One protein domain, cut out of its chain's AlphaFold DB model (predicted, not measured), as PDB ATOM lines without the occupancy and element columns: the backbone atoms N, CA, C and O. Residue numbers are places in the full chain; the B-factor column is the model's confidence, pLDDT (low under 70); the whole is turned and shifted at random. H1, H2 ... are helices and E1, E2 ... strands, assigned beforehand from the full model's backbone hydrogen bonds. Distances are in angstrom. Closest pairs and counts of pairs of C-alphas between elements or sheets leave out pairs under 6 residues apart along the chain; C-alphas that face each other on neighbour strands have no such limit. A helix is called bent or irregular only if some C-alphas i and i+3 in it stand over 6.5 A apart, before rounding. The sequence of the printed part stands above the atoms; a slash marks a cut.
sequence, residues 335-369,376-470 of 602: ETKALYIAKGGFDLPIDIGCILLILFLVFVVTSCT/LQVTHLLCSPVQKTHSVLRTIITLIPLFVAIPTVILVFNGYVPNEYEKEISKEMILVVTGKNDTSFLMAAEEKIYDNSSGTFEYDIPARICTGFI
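This is residues 335 to 369 and 376 to 470 of the 602 residues of the protein "F-box domain-containing protein" of Caenorhabditis nigoni (UniProt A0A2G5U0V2). A two-stranded ribbon, E1 and E2, lies within a small head, with H1, H3b and H5 near one side of it and H4 on the other; from this head the long bent helix H3 runs out to a helical hairpin of H2 and H3a at the far end of the longest axis. A second, smaller hairpin, E3 and E4, follows E2 at the head's end. The printed part has 130 residues with five named helices and four named strands, in the order E1 H1 H2 H3 H4 E2 E3 E4 H5; both sheets are antiparallel and the class is mostly helix. The whole is loose, with a radius of gyration of the C-alphas of 19.7 A, and elongated, spanning 66 by 36 by 20 A.

E1 is residues 338 to 342, 12.3 A long, beginning at C-alpha 338 (-15.417, 16.758, -74.877), and E2 is residues 441 to 445, 12.5 A. H1 is residues 350 to 369, 29.3 A, and H2 residues 376 to 382. H3, residues 391 to 415, was assigned as one helix by its hydrogen bonds but is bent: C-alphas 398 and 401 are 7.2 A apart. Its arms are H3a, residues 391 to 398, 10.9 A, and H3b, residues 401 to 415, 20.4 A. H4 is residues 420 to 434, 19.1 A, and only just irregular, with C-alphas 425 and 428 6.9 A apart. E3 is residues 447 to 449, E4 residues 457 to 459, and H5 residues 461 to 470, 14.3 A, ending at C-alpha 470 (-22.114, 30.791, -71.430).

E1 and E2 are antiparallel at 169 degrees; N 341 and O 442 are 2.9 A apart, within hydrogen-bond range. The closest C-alphas of H1 and E2, Cys 354 and Phe 441, are 6.3 A apart. H4 and E2 are near each other, with 9 pairs of C-alphas within 10 A. H3b touches H5, closest C-alphas Gly 415 and Ala 463, 3.9 A, at a shallow tilt of 26 degrees, opposite ways. H3b touches H1, closest C-alphas Thr 366 and Pro 401, 5.6 A, at a steep tilt of 40 degrees. In the helical hairpin H2 and H3a, the closest C-alphas are Gln 377 and Ile 397, 6.9 A. In the hairpin E3 and E4, N 448 and O 458 are 2.7 A apart. Every O i to N i+4 pair is within range in H2, H3a and H5; H1 has 15 of 16, H3b 10 of 11, H4 9 of 11.

The C-alphas farthest apart are those of Pro 385 and Ser 453, 67.5 A. Residues 370 to 375 are not printed; C-alphas 369 and 376 are 10.8 A apart across the cut. Of the links printed whole, none is long. Residues 382 to 387 stand free. The mean pLDDT of the printed part is 76.2, and 44 residues are under 70, among them residues 378 to 391 and 447 to 459.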
ATOM      1  N   GLU A 335      -8.388  10.456 -72.019       48.75
ATOM      2  CA  GLU A 335      -9.807  10.696 -72.304       48.75
ATOM      3  C   GLU A 335     -10.075  12.192 -72.496       48.75
ATOM      4  O   GLU A 335     -10.260  12.925 -71.522       48.75
ATOM      5  N   THR A 336     -10.035  12.682 -73.744       54.31
ATOM      6  CA  THR A 336     -10.149  14.122 -73.959       54.31
ATOM      7  C   THR A 336     -11.601  14.437 -73.706       54.31
ATOM      8  O   THR A 336     -12.470  14.105 -74.522       54.31
ATOM      9  N   LYS A 337     -11.878  15.018 -72.543       67.25
ATOM     10  CA  LYS A 337     -13.236  15.331 -72.130       67.25
ATOM     11  C   LYS A 337     -13.793  16.359 -73.099       67.25
ATOM     12  O   LYS A 337     -13.333  17.501 -73.168       67.25
ATOM     13  N   ALA A 338     -14.770  15.925 -73.885       76.44
ATOM     14  CA  ALA A 338     -15.417  16.758 -74.877       76.44
ATOM     15  C   ALA A 338     -16.929  16.568 -74.821       76.44
ATOM     16  O   ALA A 338     -17.444  15.453 -74.892       76.44
ATOM     17  N   LEU A 339     -17.652  17.682 -74.722       81.88
ATOM     18  CA  LEU A 339     -19.105  17.687 -74.818       81.88
ATOM     19  C   LEU A 339     -19.515  17.768 -76.291       81.88
ATOM     20  O   LEU A 339     -19.239  18.763 -76.967       81.88
ATOM     21  N   TYR A 340     -20.228  16.748 -76.765       84.06
ATOM     22  CA  TYR A 340     -20.755  16.688 -78.127       84.06
ATOM     23  C   TYR A 340     -22.209  17.153 -78.197       84.06
ATOM     24  O   TYR A 340     -23.081  16.670 -77.473       84.06
ATOM     25  N   ILE A 341     -22.494  18.062 -79.130       86.19
ATOM     26  CA  ILE A 341     -23.847  18.537 -79.431       86.19
ATOM     27  C   ILE A 341     -24.138  18.215 -80.893       86.19
ATOM     28  O   ILE A 341     -23.791  18.978 -81.792       86.19
ATOM     29  N   ALA A 342     -24.764  17.066 -81.134       85.94
ATOM     30  CA  ALA A 342     -25.026  16.559 -82.477       85.94
ATOM     31  C   ALA A 342     -26.470  16.806 -82.939       85.94
ATOM     32  O   ALA A 342     -27.428  16.749 -82.161       85.94
ATOM     33  N   LYS A 343     -26.644  17.046 -84.242       85.62
ATOM     34  CA  LYS A 343     -27.955  17.236 -84.865       85.62
ATOM     35  C   LYS A 343     -28.658  15.893 -85.085       85.62
ATOM     36  O   LYS A 343     -28.436  15.214 -86.088       85.62
ATOM     37  N   GLY A 344     -29.617  15.571 -84.222       74.38
ATOM     38  CA  GLY A 344     -30.542  14.450 -84.432       74.38
ATOM     39  C   GLY A 344     -31.575  14.684 -85.552       74.38
ATOM     40  O   GLY A 344     -31.753  15.800 -86.046       74.38
ATOM     41  N   GLY A 345     -32.283  13.624 -85.955       76.25
ATOM     42  CA  GLY A 345     -33.472  13.708 -86.817       76.25
ATOM     43  C   GLY A 345     -33.216  13.599 -88.327       76.25
ATOM     44  O   GLY A 345     -32.493  12.713 -88.788       76.25
ATOM     45  N   PHE A 346     -33.873  14.465 -89.104       77.06
ATOM     46  CA  PHE A 346     -33.878  14.437 -90.573       77.06
ATOM     47  C   PHE A 346     -32.536  14.860 -91.174       77.06
ATOM     48  O   PHE A 346     -31.800  15.644 -90.571       77.06
ATOM     49  N   ASP A 347     -32.218  14.341 -92.355       78.38
ATOM     50  CA  ASP A 347     -30.944  14.604 -93.022       78.38
ATOM     51  C   ASP A 347     -30.908  16.022 -93.596       78.38
ATOM     52  O   ASP A 347     -31.851  16.492 -94.232       78.38
ATOM     53  N   LEU A 348     -29.816  16.724 -93.305       82.44
ATOM     54  CA  LEU A 348     -29.549  18.096 -93.723       82.44
ATOM     55  C   LEU A 348     -28.084  18.186 -94.155       82.44
ATOM     56  O   LEU A 348     -27.258  17.496 -93.554       82.44
ATOM     57  N   PRO A 349     -27.746  19.070 -95.110       84.62
ATOM     58  CA  PRO A 349     -26.355  19.391 -95.409       84.62
ATOM     59  C   PRO A 349     -25.591  19.785 -94.141       84.62
ATOM     60  O   PRO A 349     -26.142  20.482 -93.280       84.62
ATOM     61  N   ILE A 350     -24.334  19.346 -94.033       82.69
ATOM     62  CA  ILE A 350     -23.496  19.512 -92.832       82.69
ATOM     63  C   ILE A 350     -23.415  20.989 -92.429       82.69
ATOM     64  O   ILE A 350     -23.668  21.315 -91.268       82.69
ATOM     65  N   ASP A 351     -23.187  21.884 -93.390       85.56
ATOM     66  CA  ASP A 351     -23.059  23.323 -93.137       85.56
ATOM     67  C   ASP A 351     -24.356  23.937 -92.602       85.56
ATOM     68  O   ASP A 351     -24.353  24.677 -91.617       85.56
ATOM     69  N   ILE A 352     -25.496  23.577 -93.202       88.12
ATOM     70  CA  ILE A 352     -26.814  24.062 -92.767       88.12
ATOM     71  C   ILE A 352     -27.116  23.552 -91.359       88.12
ATOM     72  O   ILE A 352     -27.589  24.304 -90.507       88.12
ATOM     73  N   GLY A 353     -26.832  22.278 -91.099       87.88
ATOM     74  CA  GLY A 353     -27.027  21.692 -89.782       87.88
ATOM     75  C   GLY A 353     -26.128  22.325 -88.714       87.88
ATOM     76  O   GLY A 353     -26.609  22.604 -87.618       87.88
ATOM     77  N   CYS A 354     -24.875  22.647 -89.047       89.56
ATOM     78  CA  CYS A 354     -23.964  23.364 -88.156       89.56
ATOM     79  C   CYS A 354     -24.497  24.769 -87.822       89.56
ATOM     80  O   CYS A 354     -24.606  25.125 -86.649       89.56
ATOM     81  N   ILE A 355     -24.956  25.529 -88.825       91.62
ATOM     82  CA  ILE A 355     -25.583  26.846 -88.615       91.62
ATOM     83  C   ILE A 355     -26.808  26.735 -87.695       91.62
ATOM     84  O   ILE A 355     -26.978  27.551 -86.787       91.62
ATOM     85  N   LEU A 356     -27.653  25.719 -87.888       90.62
ATOM     86  CA  LEU A 356     -28.823  25.493 -87.036       90.62
ATOM     87  C   LEU A 356     -28.443  25.154 -85.590       90.62
ATOM     88  O   LEU A 356     -29.107  25.636 -84.673       90.62
ATOM     89  N   LEU A 357     -27.378  24.376 -85.370       90.69
ATOM     90  CA  LEU A 357     -26.864  24.082 -84.028       90.69
ATOM     91  C   LEU A 357     -26.320  25.337 -83.334       90.69
ATOM     92  O   LEU A 357     -26.614  25.560 -82.158       90.69
ATOM     93  N   ILE A 358     -25.597  26.196 -84.062       92.69
ATOM     94  CA  ILE A 358     -25.111  27.482 -83.538       92.69
ATOM     95  C   ILE A 358     -26.297  28.363 -83.130       92.69
ATOM     96  O   ILE A 358     -26.338  28.881 -82.013       92.69
ATOM     97  N   LEU A 359     -27.296  28.499 -84.009       91.88
ATOM     98  CA  LEU A 359     -28.511  29.265 -83.721       91.88
ATOM     99  C   LEU A 359     -29.268  28.696 -82.518       91.88
ATOM    100  O   LEU A 359     -29.718  29.460 -81.664       91.88
ATOM    101  N   PHE A 360     -29.378  27.370 -82.421       88.56
ATOM    102  CA  PHE A 360     -29.986  26.699 -81.279       88.56
ATOM    103  C   PHE A 360     -29.283  27.079 -79.972       88.56
ATOM    104  O   PHE A 360     -29.951  27.541 -79.045       88.56
ATOM    105  N   LEU A 361     -27.952  26.971 -79.906       88.88
ATOM    106  CA  LEU A 361     -27.200  27.305 -78.696       88.88
ATOM    107  C   LEU A 361     -27.382  28.782 -78.307       88.88
ATOM    108  O   LEU A 361     -27.645  29.097 -77.148       88.88
ATOM    109  N   VAL A 362     -27.333  29.690 -79.285       90.75
ATOM    110  CA  VAL A 362     -27.554  31.132 -79.076       90.75
ATOM    111  C   VAL A 362     -28.959  31.406 -78.540       90.75
ATOM    112  O   VAL A 362     -29.126  32.199 -77.608       90.75
ATOM    113  N   PHE A 363     -29.988  30.742 -79.069       87.12
ATOM    114  CA  PHE A 363     -31.353  30.880 -78.559       87.12
ATOM    115  C   PHE A 363     -31.506  30.343 -77.140       87.12
ATOM    116  O   PHE A 363     -32.198  30.958 -76.329       87.12
ATOM    117  N   VAL A 364     -30.821  29.253 -76.796       82.56
ATOM    118  CA  VAL A 364     -30.842  28.730 -75.430       82.56
ATOM    119  C   VAL A 364     -30.184  29.717 -74.462       82.56
ATOM    120  O   VAL A 364     -30.816  30.105 -73.477       82.56
ATOM    121  N   VAL A 365     -28.983  30.214 -74.769       85.25
ATOM    122  CA  VAL A 365     -28.266  31.185 -73.919       85.25
ATOM    123  C   VAL A 365     -29.071  32.478 -73.757       85.25
ATOM    124  O   VAL A 365     -29.240  32.984 -72.647       85.25
ATOM    125  N   THR A 366     -29.647  32.996 -74.843       85.00
ATOM    126  CA  THR A 366     -30.483  34.205 -74.790       85.00
ATOM    127  C   THR A 366     -31.788  33.976 -74.030       85.00
ATOM    128  O   THR A 366     -32.210  34.865 -73.284       85.00
ATOM    129  N   SER A 367     -32.395  32.785 -74.113       79.94
ATOM    130  CA  SER A 367     -33.593  32.441 -73.337       79.94
ATOM    131  C   SER A 367     -33.352  32.541 -71.826       79.94
ATOM    132  O   SER A 367     -34.200  33.075 -71.112       79.94
ATOM    133  N   CYS A 368     -32.159  32.160 -71.350       76.00
ATOM    134  CA  CYS A 368     -31.760  32.270 -69.942       76.00
ATOM    135  C   CYS A 368     -31.676  33.726 -69.451       76.00
ATOM    136  O   CYS A 368     -31.785  33.980 -68.250       76.00
ATOM    137  N   THR A 369     -31.502  34.698 -70.353       79.12
ATOM    138  CA  THR A 369     -31.458  36.133 -70.011       79.12
ATOM    139  C   THR A 369     -32.836  36.797 -70.016       79.12
ATOM    140  O   THR A 369     -33.024  37.838 -69.381       79.12
ATOM    141  N   LEU A 376     -35.745  43.349 -64.467       74.94
ATOM    142  CA  LEU A 376     -35.139  44.675 -64.571       74.94
ATOM    143  C   LEU A 376     -36.149  45.712 -65.081       74.94
ATOM    144  O   LEU A 376     -36.249  46.796 -64.505       74.94
ATOM    145  N   GLN A 377     -36.958  45.367 -66.088       74.50
ATOM    146  CA  GLN A 377     -38.010  46.242 -66.619       74.50
ATOM    147  C   GLN A 377     -39.088  46.557 -65.576       74.50
ATOM    148  O   GLN A 377     -39.462  47.719 -65.400       74.50
ATOM    149  N   VAL A 378     -39.571  45.545 -64.852       69.38
ATOM    150  CA  VAL A 378     -40.590  45.722 -63.805       69.38
ATOM    151  C   VAL A 378     -40.028  46.522 -62.633       69.38
ATOM    152  O   VAL A 378     -40.674  47.449 -62.146       69.38
ATOM    153  N   THR A 379     -38.798  46.230 -62.210       66.81
ATOM    154  CA  THR A 379     -38.125  46.978 -61.141       66.81
ATOM    155  C   THR A 379     -37.943  48.443 -61.533       66.81
ATOM    156  O   THR A 379     -38.222  49.330 -60.727       66.81
ATOM    157  N   HIS A 380     -37.552  48.710 -62.782       68.81
ATOM    158  CA  HIS A 380     -37.438  50.061 -63.327       68.81
ATOM    159  C   HIS A 380     -38.790  50.797 -63.344       68.81
ATOM    160  O   HIS A 380     -38.870  51.954 -62.937       68.81
ATOM    161  N   LEU A 381     -39.881  50.129 -63.738       65.81
ATOM    162  CA  LEU A 381     -41.240  50.697 -63.705       65.81
ATOM    163  C   LEU A 381     -41.708  51.053 -62.283       65.81
ATOM    164  O   LEU A 381     -42.470  52.009 -62.097       65.81
ATOM    165  N   LEU A 382     -41.258  50.292 -61.283       62.62
ATOM    166  CA  LEU A 382     -41.589  50.493 -59.873       62.62
ATOM    167  C   LEU A 382     -40.707  51.548 -59.178       62.62
ATOM    168  O   LEU A 382     -41.066  51.977 -58.075       62.62
ATOM    169  N   CYS A 383     -39.606  51.997 -59.792       62.34
ATOM    170  CA  CYS A 383     -38.750  53.074 -59.281       62.34
ATOM    171  C   CYS A 383     -39.434  54.463 -59.331       62.34
ATOM    172  O   CYS A 383     -40.523  54.636 -59.888       62.34
ATOM    173  N   SER A 384     -38.841  55.443 -58.638       54.94
ATOM    174  CA  SER A 384     -39.394  56.792 -58.428       54.94
ATOM    175  C   SER A 384     -39.673  57.534 -59.753       54.94
ATOM    176  O   SER A 384     -39.048  57.238 -60.772       54.94
ATOM    177  N   PRO A 385     -40.603  58.510 -59.772       56.00
ATOM    178  CA  PRO A 385     -40.967  59.249 -60.987       56.00
ATOM    179  C   PRO A 385     -39.789  59.956 -61.679       56.00
ATOM    180  O   PRO A 385     -39.824  60.095 -62.893       56.00
ATOM    181  N   VAL A 386     -38.724  60.307 -60.948       53.00
ATOM    182  CA  VAL A 386     -37.499  60.928 -61.492       53.00
ATOM    183  C   VAL A 386     -36.719  59.973 -62.410       53.00
ATOM    184  O   VAL A 386     -36.108  60.406 -63.380       53.00
ATOM    185  N   GLN A 387     -36.777  58.663 -62.151       52.44
ATOM    186  CA  GLN A 387     -36.042  57.649 -62.916       52.44
ATOM    187  C   GLN A 387     -36.820  57.140 -64.141       52.44
ATOM    188  O   GLN A 387     -36.225  56.626 -65.085       52.44
ATOM    189  N   LYS A 388     -38.148  57.337 -64.169       53.69
ATOM    190  CA  LYS A 388     -39.026  56.960 -65.296       53.69
ATOM    191  C   LYS A 388     -38.724  57.733 -66.586       53.69
ATOM    192  O   LYS A 388     -39.120  57.286 -67.659       53.69
ATOM    193  N   THR A 389     -38.026  58.860 -66.478       52.03
ATOM    194  CA  THR A 389     -37.705  59.782 -67.574       52.03
ATOM    195  C   THR A 389     -36.492  59.341 -68.407       52.03
ATOM    196  O   THR A 389     -36.309  59.835 -69.517       52.03
ATOM    197  N   HIS A 390     -35.680  58.384 -67.935       63.00
ATOM    198  CA  HIS A 390     -34.542  57.861 -68.702       63.00
ATOM    199  C   HIS A 390     -34.995  56.822 -69.741       63.00
ATOM    200  O   HIS A 390     -34.876  55.612 -69.536       63.00
ATOM    201  N   SER A 391     -35.482  57.296 -70.893       66.19
ATOM    202  CA  SER A 391     -35.784  56.454 -72.065       66.19
ATOM    203  C   SER A 391     -34.598  55.561 -72.454       66.19
ATOM    204  O   SER A 391     -34.787  54.388 -72.766       66.19
ATOM    205  N   VAL A 392     -33.377  56.086 -72.325       72.94
ATOM    206  CA  VAL A 392     -32.112  55.396 -72.613       72.94
ATOM    207  C   VAL A 392     -31.944  54.119 -71.782       72.94
ATOM    208  O   VAL A 392     -31.615  53.074 -72.333       72.94
ATOM    209  N   LEU A 393     -32.229  54.155 -70.475       73.56
ATOM    210  CA  LEU A 393     -32.043  52.996 -69.593       73.56
ATOM    211  C   LEU A 393     -33.031  51.867 -69.920       73.56
ATOM    212  O   LEU A 393     -32.659  50.695 -69.925       73.56
ATOM    213  N   ARG A 394     -34.279  52.213 -70.258       72.88
ATOM    214  CA  ARG A 394     -35.283  51.241 -70.718       72.88
ATOM    215  C   ARG A 394     -34.840  50.561 -72.016       72.88
ATOM    216  O   ARG A 394     -34.958  49.343 -72.110       72.88
ATOM    217  N   THR A 395     -34.311  51.333 -72.968       77.44
ATOM    218  CA  THR A 395     -33.786  50.818 -74.241       77.44
ATOM    219  C   THR A 395     -32.582  49.898 -74.027       77.44
ATOM    220  O   THR A 395     -32.522  48.821 -74.617       77.44
ATOM    221  N   ILE A 396     -31.659  50.264 -73.130       81.12
ATOM    222  CA  ILE A 396     -30.510  49.420 -72.771       81.12
ATOM    223  C   ILE A 396     -30.986  48.086 -72.188       81.12
ATOM    224  O   ILE A 396     -30.550  47.039 -72.653       81.12
ATOM    225  N   ILE A 397     -31.933  48.103 -71.240       82.06
ATOM    226  CA  ILE A 397     -32.464  46.875 -70.628       82.06
ATOM    227  C   ILE A 397     -33.119  45.965 -71.680       82.06
ATOM    228  O   ILE A 397     -32.927  44.755 -71.644       82.06
ATOM    229  N   THR A 398     -33.867  46.521 -72.641       80.50
ATOM    230  CA  THR A 398     -34.465  45.730 -73.734       80.50
ATOM    231  C   THR A 398     -33.443  45.149 -74.709       80.50
ATOM    232  O   THR A 398     -33.731  44.130 -75.326       80.50
ATOM    233  N   LEU A 399     -32.266  45.768 -74.847       87.19
ATOM    234  CA  LEU A 399     -31.206  45.318 -75.751       87.19
ATOM    235  C   LEU A 399     -30.252  44.294 -75.117       87.19
ATOM    236  O   LEU A 399     -29.456  43.704 -75.841       87.19
ATOM    237  N   ILE A 400     -30.340  44.033 -73.806       86.75
ATOM    238  CA  ILE A 400     -29.499  43.039 -73.108       86.75
ATOM    239  C   ILE A 400     -29.450  41.678 -73.833       86.75
ATOM    240  O   ILE A 400     -28.345  41.173 -74.019       86.75
ATOM    241  N   PRO A 401     -30.568  41.087 -74.313       87.38
ATOM    242  CA  PRO A 401     -30.510  39.806 -75.017       87.38
ATOM    243  C   PRO A 401     -29.685  39.870 -76.306       87.38
ATOM    244  O   PRO A 401     -28.993  38.912 -76.626       87.38
ATOM    245  N   LEU A 402     -29.702  41.002 -77.019       88.25
ATOM    246  CA  LEU A 402     -28.895  41.202 -78.225       88.25
ATOM    247  C   LEU A 402     -27.402  41.307 -77.882       88.25
ATOM    248  O   LEU A 402     -26.572  40.697 -78.553       88.25
ATOM    249  N   PHE A 403     -27.072  42.030 -76.805       88.81
ATOM    250  CA  PHE A 403     -25.699  42.141 -76.304       88.81
ATOM    251  C   PHE A 403     -25.131  40.814 -75.793       88.81
ATOM    252  O   PHE A 403     -23.918  40.663 -75.770       88.81
ATOM    253  N   VAL A 404     -25.980  39.856 -75.414       89.69
ATOM    254  CA  VAL A 404     -25.551  38.488 -75.083       89.69
ATOM    255  C   VAL A 404     -25.510  37.604 -76.333       89.69
ATOM    256  O   VAL A 404     -24.572  36.827 -76.496       89.69
ATOM    257  N   ALA A 405     -26.466  37.750 -77.255       91.25
ATOM    258  CA  ALA A 405     -26.545  36.951 -78.477       91.25
ATOM    259  C   ALA A 405     -25.314  37.118 -79.380       91.25
ATOM    260  O   ALA A 405     -24.741  36.120 -79.808       91.25
ATOM    261  N   ILE A 406     -24.897  38.362 -79.654       92.56
ATOM    262  CA  ILE A 406     -23.814  38.648 -80.611       92.56
ATOM    263  C   ILE A 406     -22.480  38.020 -80.162       92.56
ATOM    264  O   ILE A 406     -21.903  37.268 -80.950       92.56
ATOM    265  N   PRO A 407     -21.996  38.230 -78.918       93.12
ATOM    266  CA  PRO A 407     -20.802  37.543 -78.435       93.12
ATOM    267  C   PRO A 407     -20.957  36.023 -78.417       93.12
ATOM    268  O   PRO A 407     -20.008  35.328 -78.756       93.12
ATOM    269  N   THR A 408     -22.149  35.503 -78.090       92.19
ATOM    270  CA  THR A 408     -22.392  34.049 -78.093       92.19
ATOM    271  C   THR A 408     -22.176  33.457 -79.486       92.19
ATOM    272  O   THR A 408     -21.481  32.459 -79.605       92.19
ATOM    273  N   VAL A 409     -22.698  34.080 -80.552       94.56
ATOM    274  CA  VAL A 409     -22.486  33.603 -81.935       94.56
ATOM    275  C   VAL A 409     -20.994  33.531 -82.262       94.56
ATOM    276  O   VAL A 409     -20.522  32.514 -82.764       94.56
ATOM    277  N   ILE A 410     -20.250  34.597 -81.953       93.25
ATOM    278  CA  ILE A 410     -18.815  34.690 -82.251       93.25
ATOM    279  C   ILE A 410     -18.035  33.626 -81.474       93.25
ATOM    280  O   ILE A 410     -17.182  32.952 -82.045       93.25
ATOM    281  N   LEU A 411     -18.327  33.458 -80.184       93.56
ATOM    282  CA  LEU A 411     -17.626  32.504 -79.329       93.56
ATOM    283  C   LEU A 411     -17.938  31.053 -79.697       93.56
ATOM    284  O   LEU A 411     -17.024  30.242 -79.740       93.56
ATOM    285  N   VAL A 412     -19.191  30.729 -80.022       92.75
ATOM    286  CA  VAL A 412     -19.573  29.372 -80.445       92.75
ATOM    287  C   VAL A 412     -18.944  29.032 -81.790       92.75
ATOM    288  O   VAL A 412     -18.427  27.933 -81.952       92.75
ATOM    289  N   PHE A 413     -18.937  29.976 -82.735       91.50
ATOM    290  CA  PHE A 413     -18.328  29.753 -84.043       91.50
ATOM    291  C   PHE A 413     -16.819  29.492 -83.945       91.50
ATOM    292  O   PHE A 413     -16.318  28.599 -84.611       91.50
ATOM    293  N   ASN A 414     -16.100  30.240 -83.103       89.00
ATOM    294  CA  ASN A 414     -14.649  30.074 -82.961       89.00
ATOM    295  C   ASN A 414     -14.245  28.971 -81.974       89.00
ATOM    296  O   ASN A 414     -13.133  28.464 -82.060       89.00
ATOM    297  N   GLY A 415     -15.102  28.656 -81.002       87.81
ATOM    298  CA  GLY A 415     -14.775  27.746 -79.908       87.81
ATOM    299  C   GLY A 415     -15.342  26.341 -80.062       87.81
ATOM    300  O   GLY A 415     -14.697  25.403 -79.625       87.81
ATOM    301  N   TYR A 416     -16.545  26.178 -80.623       90.56
ATOM    302  CA  TYR A 416     -17.250  24.884 -80.632       90.56
ATOM    303  C   TYR A 416     -17.388  24.246 -82.018       90.56
ATOM    304  O   TYR A 416     -17.864  23.114 -82.127       90.56
ATOM    305  N   VAL A 417     -17.052  24.969 -83.089       90.12
ATOM    306  CA  VAL A 417     -17.059  24.402 -84.442       90.12
ATOM    307  C   VAL A 417     -15.768  23.601 -84.627       90.12
ATOM    308  O   VAL A 417     -14.693  24.204 -84.576       90.12
ATOM    309  N   PRO A 418     -15.852  22.276 -84.845       83.81
ATOM    310  CA  PRO A 418     -14.667  21.441 -84.981       83.81
ATOM    311  C   PRO A 418     -13.945  21.704 -86.309       83.81
ATOM    312  O   PRO A 418     -14.578  21.959 -87.343       83.81
ATOM    313  N   ASN A 419     -12.618  21.600 -86.290       78.44
ATOM    314  CA  ASN A 419     -11.783  21.624 -87.491       78.44
ATOM    315  C   ASN A 419     -11.868  20.287 -88.269       78.44
ATOM    316  O   ASN A 419     -12.493  19.331 -87.817       78.44
ATOM    317  N   GLU A 420     -11.266  20.206 -89.461       72.31
ATOM    318  CA  GLU A 420     -11.343  18.992 -90.298       72.31
ATOM    319  C   GLU A 420     -10.761  17.740 -89.623       72.31
ATOM    320  O   GLU A 420     -11.314  16.654 -89.766       72.31
ATOM    321  N   TYR A 421      -9.705  17.886 -88.826       67.25
ATOM    322  CA  TYR A 421      -9.085  16.771 -88.112       67.25
ATOM    323  C   TYR A 421      -9.953  16.267 -86.947       67.25
ATOM    324  O   TYR A 421     -10.197  15.068 -86.815       67.25
ATOM    325  N   GLU A 422     -10.505  17.182 -86.148       72.50
ATOM    326  CA  GLU A 422     -11.464  16.872 -85.080       72.50
ATOM    327  C   GLU A 422     -12.714  16.194 -85.655       72.50
ATOM    328  O   GLU A 422     -13.213  15.220 -85.096       72.50
ATOM    329  N   LYS A 423     -13.180  16.632 -86.834       75.25
ATOM    330  CA  LYS A 423     -14.248  15.933 -87.560       75.25
ATOM    331  C   LYS A 423     -13.868  14.498 -87.895       75.25
ATOM    332  O   LYS A 423     -14.720  13.625 -87.771       75.25
ATOM    333  N   GLU A 424     -12.640  14.234 -88.332       69.00
ATOM    334  CA  GLU A 424     -12.207  12.881 -88.685       69.00
ATOM    335  C   GLU A 424     -12.139  11.936 -87.490       69.00
ATOM    336  O   GLU A 424     -12.645  10.817 -87.592       69.00
ATOM    337  N   ILE A 425     -11.596  12.385 -86.359       68.62
ATOM    338  CA  ILE A 425     -11.510  11.565 -85.143       68.62
ATOM    339  C   ILE A 425     -12.897  11.329 -84.543       68.62
ATOM    340  O   ILE A 425     -13.227  10.213 -84.138       68.62
ATOM    341  N   SER A 426     -13.753  12.351 -84.519       72.56
ATOM    342  CA  SER A 426     -15.078  12.243 -83.908       72.56
ATOM    343  C   SER A 426     -16.100  11.493 -84.771       72.56
ATOM    344  O   SER A 426     -17.174  11.169 -84.261       72.56
ATOM    345  N   LYS A 427     -15.806  11.172 -86.044       69.81
ATOM    346  CA  LYS A 427     -16.726  10.437 -86.944       69.81
ATOM    347  C   LYS A 427     -17.245   9.143 -86.320       69.81
ATOM    348  O   LYS A 427     -18.438   8.861 -86.410       69.81
ATOM    349  N   GLU A 428     -16.373   8.375 -85.672       62.81
ATOM    350  CA  GLU A 428     -16.744   7.098 -85.055       62.81
ATOM    351  C   GLU A 428     -17.678   7.299 -83.854       62.81
ATOM    352  O   GLU A 428     -18.739   6.681 -83.775       62.81
ATOM    353  N   MET A 429     -17.348   8.239 -82.964       68.44
ATOM    354  CA  MET A 429     -18.181   8.549 -81.800       68.44
ATOM    355  C   MET A 429     -19.550   9.103 -82.216       68.44
ATOM    356  O   MET A 429     -20.586   8.691 -81.694       68.44
ATOM    357  N   ILE A 430     -19.579   9.997 -83.206       72.88
ATOM    358  CA  ILE A 430     -20.814  10.569 -83.745       72.88
ATOM    359  C   ILE A 430     -21.682   9.497 -84.408       72.88
ATOM    360  O   ILE A 430     -22.904   9.519 -84.231       72.88
ATOM    361  N   LEU A 431     -21.086   8.532 -85.109       67.75
ATOM    362  CA  LEU A 431     -21.808   7.387 -85.661       67.75
ATOM    363  C   LEU A 431     -22.463   6.552 -84.555       67.75
ATOM    364  O   LEU A 431     -23.637   6.207 -84.678       67.75
ATOM    365  N   VAL A 432     -21.745   6.265 -83.467       66.62
ATOM    366  CA  VAL A 432     -22.286   5.505 -82.328       66.62
ATOM    367  C   VAL A 432     -23.447   6.251 -81.661       66.62
ATOM    368  O   VAL A 432     -24.475   5.648 -81.358       66.62
ATOM    369  N   VAL A 433     -23.318   7.567 -81.473       67.69
ATOM    370  CA  VAL A 433     -24.326   8.387 -80.778       67.69
ATOM    371  C   VAL A 433     -25.558   8.660 -81.645       67.69
ATOM    372  O   VAL A 433     -26.684   8.653 -81.147       67.69
ATOM    373  N   THR A 434     -25.372   8.928 -82.939       69.81
ATOM    374  CA  THR A 434     -26.461   9.368 -83.833       69.81
ATOM    375  C   THR A 434     -26.999   8.268 -84.746       69.81
ATOM    376  O   THR A 434     -28.081   8.428 -85.316       69.81
ATOM    377  N   GLY A 435     -26.262   7.167 -84.909       67.19
ATOM    378  CA  GLY A 435     -26.565   6.100 -85.864       67.19
ATOM    379  C   GLY A 435     -26.387   6.505 -87.333       67.19
ATOM    380  O   GLY A 435     -26.869   5.796 -88.215       67.19
ATOM    381  N   LYS A 436     -25.752   7.652 -87.615       68.50
ATOM    382  CA  LYS A 436     -25.579   8.212 -88.963       68.50
ATOM    383  C   LYS A 436     -24.138   8.679 -89.187       68.50
ATOM    384  O   LYS A 436     -23.563   9.330 -88.323       68.50
ATOM    385  N   ASN A 437     -23.589   8.384 -90.369       57.38
ATOM    386  CA  ASN A 437     -22.188   8.677 -90.717       57.38
ATOM    387  C   ASN A 437     -21.894  10.176 -90.912       57.38
ATOM    388  O   ASN A 437     -20.791  10.606 -90.606       57.38
ATOM    389  N   ASP A 438     -22.871  10.963 -91.382       66.62
ATOM    390  CA  ASP A 438     -22.672  12.369 -91.769       66.62
ATOM    391  C   ASP A 438     -23.659  13.286 -91.039       66.62
ATOM    392  O   ASP A 438     -24.629  13.792 -91.609       66.62
ATOM    393  N   THR A 439     -23.443  13.486 -89.738       77.44
ATOM    394  CA  THR A 439     -24.236  14.445 -88.958       77.44
ATOM    395  C   THR A 439     -23.406  15.652 -88.561       77.44
ATOM    396  O   THR A 439     -22.233  15.559 -88.218       77.44
ATOM    397  N   SER A 440     -24.036  16.822 -88.623       86.69
ATOM    398  CA  SER A 440     -23.460  18.047 -88.080       86.69
ATOM    399  C   SER A 440     -23.419  17.965 -86.563       86.69
ATOM    400  O   SER A 440     -24.394  17.554 -85.924       86.69
ATOM    401  N   PHE A 441     -22.304  18.400 -85.991       89.25
ATOM    402  CA  PHE A 441     -22.117  18.471 -84.555       89.25
ATOM    403  C   PHE A 441     -21.278  19.690 -84.171       89.25
ATOM    404  O   PHE A 441     -20.576  20.273 -85.000       89.25
ATOM    405  N   LEU A 442     -21.401  20.082 -82.910       88.44
ATOM    406  CA  LEU A 442     -20.506  20.997 -82.219       88.44
ATOM    407  C   LEU A 442     -19.766  20.212 -81.135       88.44
ATOM    408  O   LEU A 442     -20.328  19.271 -80.566       88.44
ATOM    409  N   MET A 443     -18.532  20.604 -80.848       86.00
ATOM    410  CA  MET A 443     -17.659  19.941 -79.885       86.00
ATOM    411  C   MET A 443     -17.078  20.985 -78.938       86.00
ATOM    412  O   MET A 443     -16.454  21.941 -79.378       86.00
ATOM    413  N   ALA A 444     -17.287  20.811 -77.635       85.81
ATOM    414  CA  ALA A 444     -16.635  21.619 -76.611       85.81
ATOM    415  C   ALA A 444     -15.591  20.758 -75.898       85.81
ATOM    416  O   ALA A 444     -15.924  20.057 -74.942       85.81
ATOM    417  N   ALA A 445     -14.358  20.784 -76.403       78.19
ATOM    418  CA  ALA A 445     -13.228  20.038 -75.859       78.19
ATOM    419  C   ALA A 445     -12.511  20.830 -74.753       78.19
ATOM    420  O   ALA A 445     -12.387  22.054 -74.843       78.19
ATOM    421  N   GLU A 446     -12.043  20.149 -73.705       70.88
ATOM    422  CA  GLU A 446     -11.171  20.759 -72.689       70.88
ATOM    423  C   GLU A 446      -9.736  20.954 -73.211       70.88
ATOM    424  O   GLU A 446      -9.094  21.980 -72.947       70.88
ATOM    425  N   GLU A 447      -9.274  20.006 -74.025       69.25
ATOM    426  CA  GLU A 447      -7.951  19.964 -74.639       69.25
ATOM    427  C   GLU A 447      -8.075  19.832 -76.159       69.25
ATOM    428  O   GLU A 447      -8.973  19.165 -76.673       69.25
ATOM    429  N   LYS A 448      -7.170  20.498 -76.875       63.97
ATOM    430  CA  LYS A 448      -7.068  20.526 -78.329       63.97
ATOM    431  C   LYS A 448      -5.802  19.809 -78.772       63.97
ATOM    432  O   LYS A 448      -4.730  19.997 -78.199       63.97
ATOM    433  N   ILE A 449      -5.919  19.039 -79.844       57.44
ATOM    434  CA  ILE A 449      -4.782  18.374 -80.479       57.44
ATOM    435  C   ILE A 449      -4.207  19.348 -81.503       57.44
ATOM    436  O   ILE A 449      -4.886  19.718 -82.461       57.44
ATOM    437  N   TYR A 450      -2.978  19.812 -81.272       49.97
ATOM    438  CA  TYR A 450      -2.363  20.837 -82.121       49.97
ATOM    439  C   TYR A 450      -1.560  20.247 -83.290       49.97
ATOM    440  O   TYR A 450      -1.426  20.889 -84.332       49.97
ATOM    441  N   ASP A 451      -1.036  19.026 -83.144       45.72
ATOM    442  CA  ASP A 451      -0.138  18.428 -84.132       45.72
ATOM    443  C   ASP A 451      -0.466  16.954 -84.406       45.72
ATOM    444  O   ASP A 451      -0.319  16.082 -83.547       45.72
ATOM    445  N   ASN A 452      -0.847  16.694 -85.659       44.69
ATOM    446  CA  ASN A 452      -1.176  15.380 -86.215       44.69
ATOM    447  C   ASN A 452      -0.011  14.376 -86.148       44.69
ATOM    448  O   ASN A 452      -0.227  13.183 -86.352       44.69
ATOM    449  N   SER A 453       1.221  14.855 -85.939       37.94
ATOM    450  CA  SER A 453       2.444  14.049 -85.963       37.94
ATOM    451  C   SER A 453       3.078  13.811 -84.594       37.94
ATOM    452  O   SER A 453       3.745  12.792 -84.424       37.94
ATOM    453  N   SER A 454       2.863  14.712 -83.631       42.44
ATOM    454  CA  SER A 454       3.443  14.625 -82.284       42.44
ATOM    455  C   SER A 454       2.416  14.407 -81.171       42.44
ATOM    456  O   SER A 454       2.809  14.043 -80.065       42.44
ATOM    457  N   GLY A 455       1.116  14.594 -81.439       50.44
ATOM    458  CA  GLY A 455       0.055  14.358 -80.456       50.44
ATOM    459  C   GLY A 455       0.077  15.322 -79.266       50.44
ATOM    460  O   GLY A 455      -0.480  15.004 -78.221       50.44
ATOM    461  N   THR A 456       0.736  16.480 -79.377       46.78
ATOM    462  CA  THR A 456       0.825  17.433 -78.264       46.78
ATOM    463  C   THR A 456      -0.535  18.067 -77.973       46.78
ATOM    464  O   THR A 456      -1.123  18.713 -78.850       46.78
ATOM    465  N   PHE A 457      -0.997  17.910 -76.731       56.88
ATOM    466  CA  PHE A 457      -2.211  18.529 -76.209       56.88
ATOM    467  C   PHE A 457      -1.924  19.960 -75.741       56.88
ATOM    468  O   PHE A 457      -1.052  20.194 -74.903       56.88
ATOM    469  N   GLU A 458      -2.678  20.924 -76.263       61.41
ATOM    470  CA  GLU A 458      -2.774  22.271 -75.701       61.41
ATOM    471  C   GLU A 458      -4.220  22.544 -75.295       61.41
ATOM    472  O   GLU A 458      -5.158  22.066 -75.920       61.41
ATOM    473  N   TYR A 459      -4.435  23.339 -74.250       66.94
ATOM    474  CA  TYR A 459      -5.789  23.705 -73.837       66.94
ATOM    475  C   TYR A 459      -6.548  24.408 -74.972       66.94
ATOM    476  O   TYR A 459      -6.038  25.381 -75.536       66.94
ATOM    477  N   ASP A 460      -7.797  24.004 -75.247       77.06
ATOM    478  CA  ASP A 460      -8.651  24.733 -76.195       77.06
ATOM    479  C   ASP A 460      -9.132  26.045 -75.548       77.06
ATOM    480  O   ASP A 460     -10.211  26.156 -74.956       77.06
ATOM    481  N   ILE A 461      -8.266  27.060 -75.597       82.19
ATOM    482  CA  ILE A 461      -8.528  28.384 -75.031       82.19
ATOM    483  C   ILE A 461      -9.839  28.973 -75.598       82.19
ATOM    484  O   ILE A 461     -10.665  29.422 -74.792       82.19
ATOM    485  N   PRO A 462     -10.095  28.964 -76.926       85.62
ATOM    486  CA  PRO A 462     -11.374  29.399 -77.491       85.62
ATOM    487  C   PRO A 462     -12.601  28.680 -76.916       85.62
ATOM    488  O   PRO A 462     -13.550  29.351 -76.492       85.62
ATOM    489  N   ALA A 463     -12.591  27.344 -76.851       86.00
ATOM    490  CA  ALA A 463     -13.710  26.570 -76.317       86.00
ATOM    491  C   ALA A 463     -13.962  26.895 -74.839       86.00
ATOM    492  O   ALA A 463     -15.107  27.113 -74.438       86.00
ATOM    493  N   ARG A 464     -12.906  27.034 -74.027       86.00
ATOM    494  CA  ARG A 464     -13.016  27.395 -72.601       86.00
ATOM    495  C   ARG A 464     -13.564  28.798 -72.386       86.00
ATOM    496  O   ARG A 464     -14.395  28.994 -71.498       86.00
ATOM    497  N   ILE A 465     -13.141  29.772 -73.194       89.12
ATOM    498  CA  ILE A 465     -13.693  31.132 -73.146       89.12
ATOM    499  C   ILE A 465     -15.184  31.101 -73.499       89.12
ATOM    500  O   ILE A 465     -15.983  31.738 -72.809       89.12
ATOM    501  N   CYS A 466     -15.577  30.332 -74.520       90.31
ATOM    502  CA  CYS A 466     -16.979  30.151 -74.896       90.31
ATOM    503  C   CYS A 466     -17.797  29.527 -73.752       90.31
ATOM    504  O   CYS A 466     -18.776  30.123 -73.294       90.31
ATOM    505  N   THR A 467     -17.354  28.383 -73.227       88.19
ATOM    506  CA  THR A 467     -17.994  27.679 -72.106       88.19
ATOM    507  C   THR A 467     -18.110  28.583 -70.873       88.19
ATOM    508  O   THR A 467     -19.185  28.720 -70.287       88.19
ATOM    509  N   GLY A 468     -17.027  29.278 -70.514       88.94
ATOM    510  CA  GLY A 468     -16.992  30.212 -69.390       88.94
ATOM    511  C   GLY A 468     -17.925  31.412 -69.566       88.94
ATOM    512  O   GLY A 468     -18.577  31.827 -68.605       88.94
ATOM    513  N   PHE A 469     -18.045  31.952 -70.783       90.81
ATOM    514  CA  PHE A 469     -18.989  33.026 -71.094       90.81
ATOM    515  C   PHE A 469     -20.441  32.560 -70.963       90.81
ATOM    516  O   PHE A 469     -21.238  33.240 -70.313       90.81
ATOM    517  N   ILE A 470     -20.776  31.392 -71.523       87.44
ATOM    518  CA  ILE A 470     -22.114  30.791 -71.430       87.44
ATOM    519  C   ILE A 470     -22.496  30.599 -69.959       87.44
ATOM    520  O   ILE A 470     -23.546  31.079 -69.525       87.44
TER     521      ILE A 470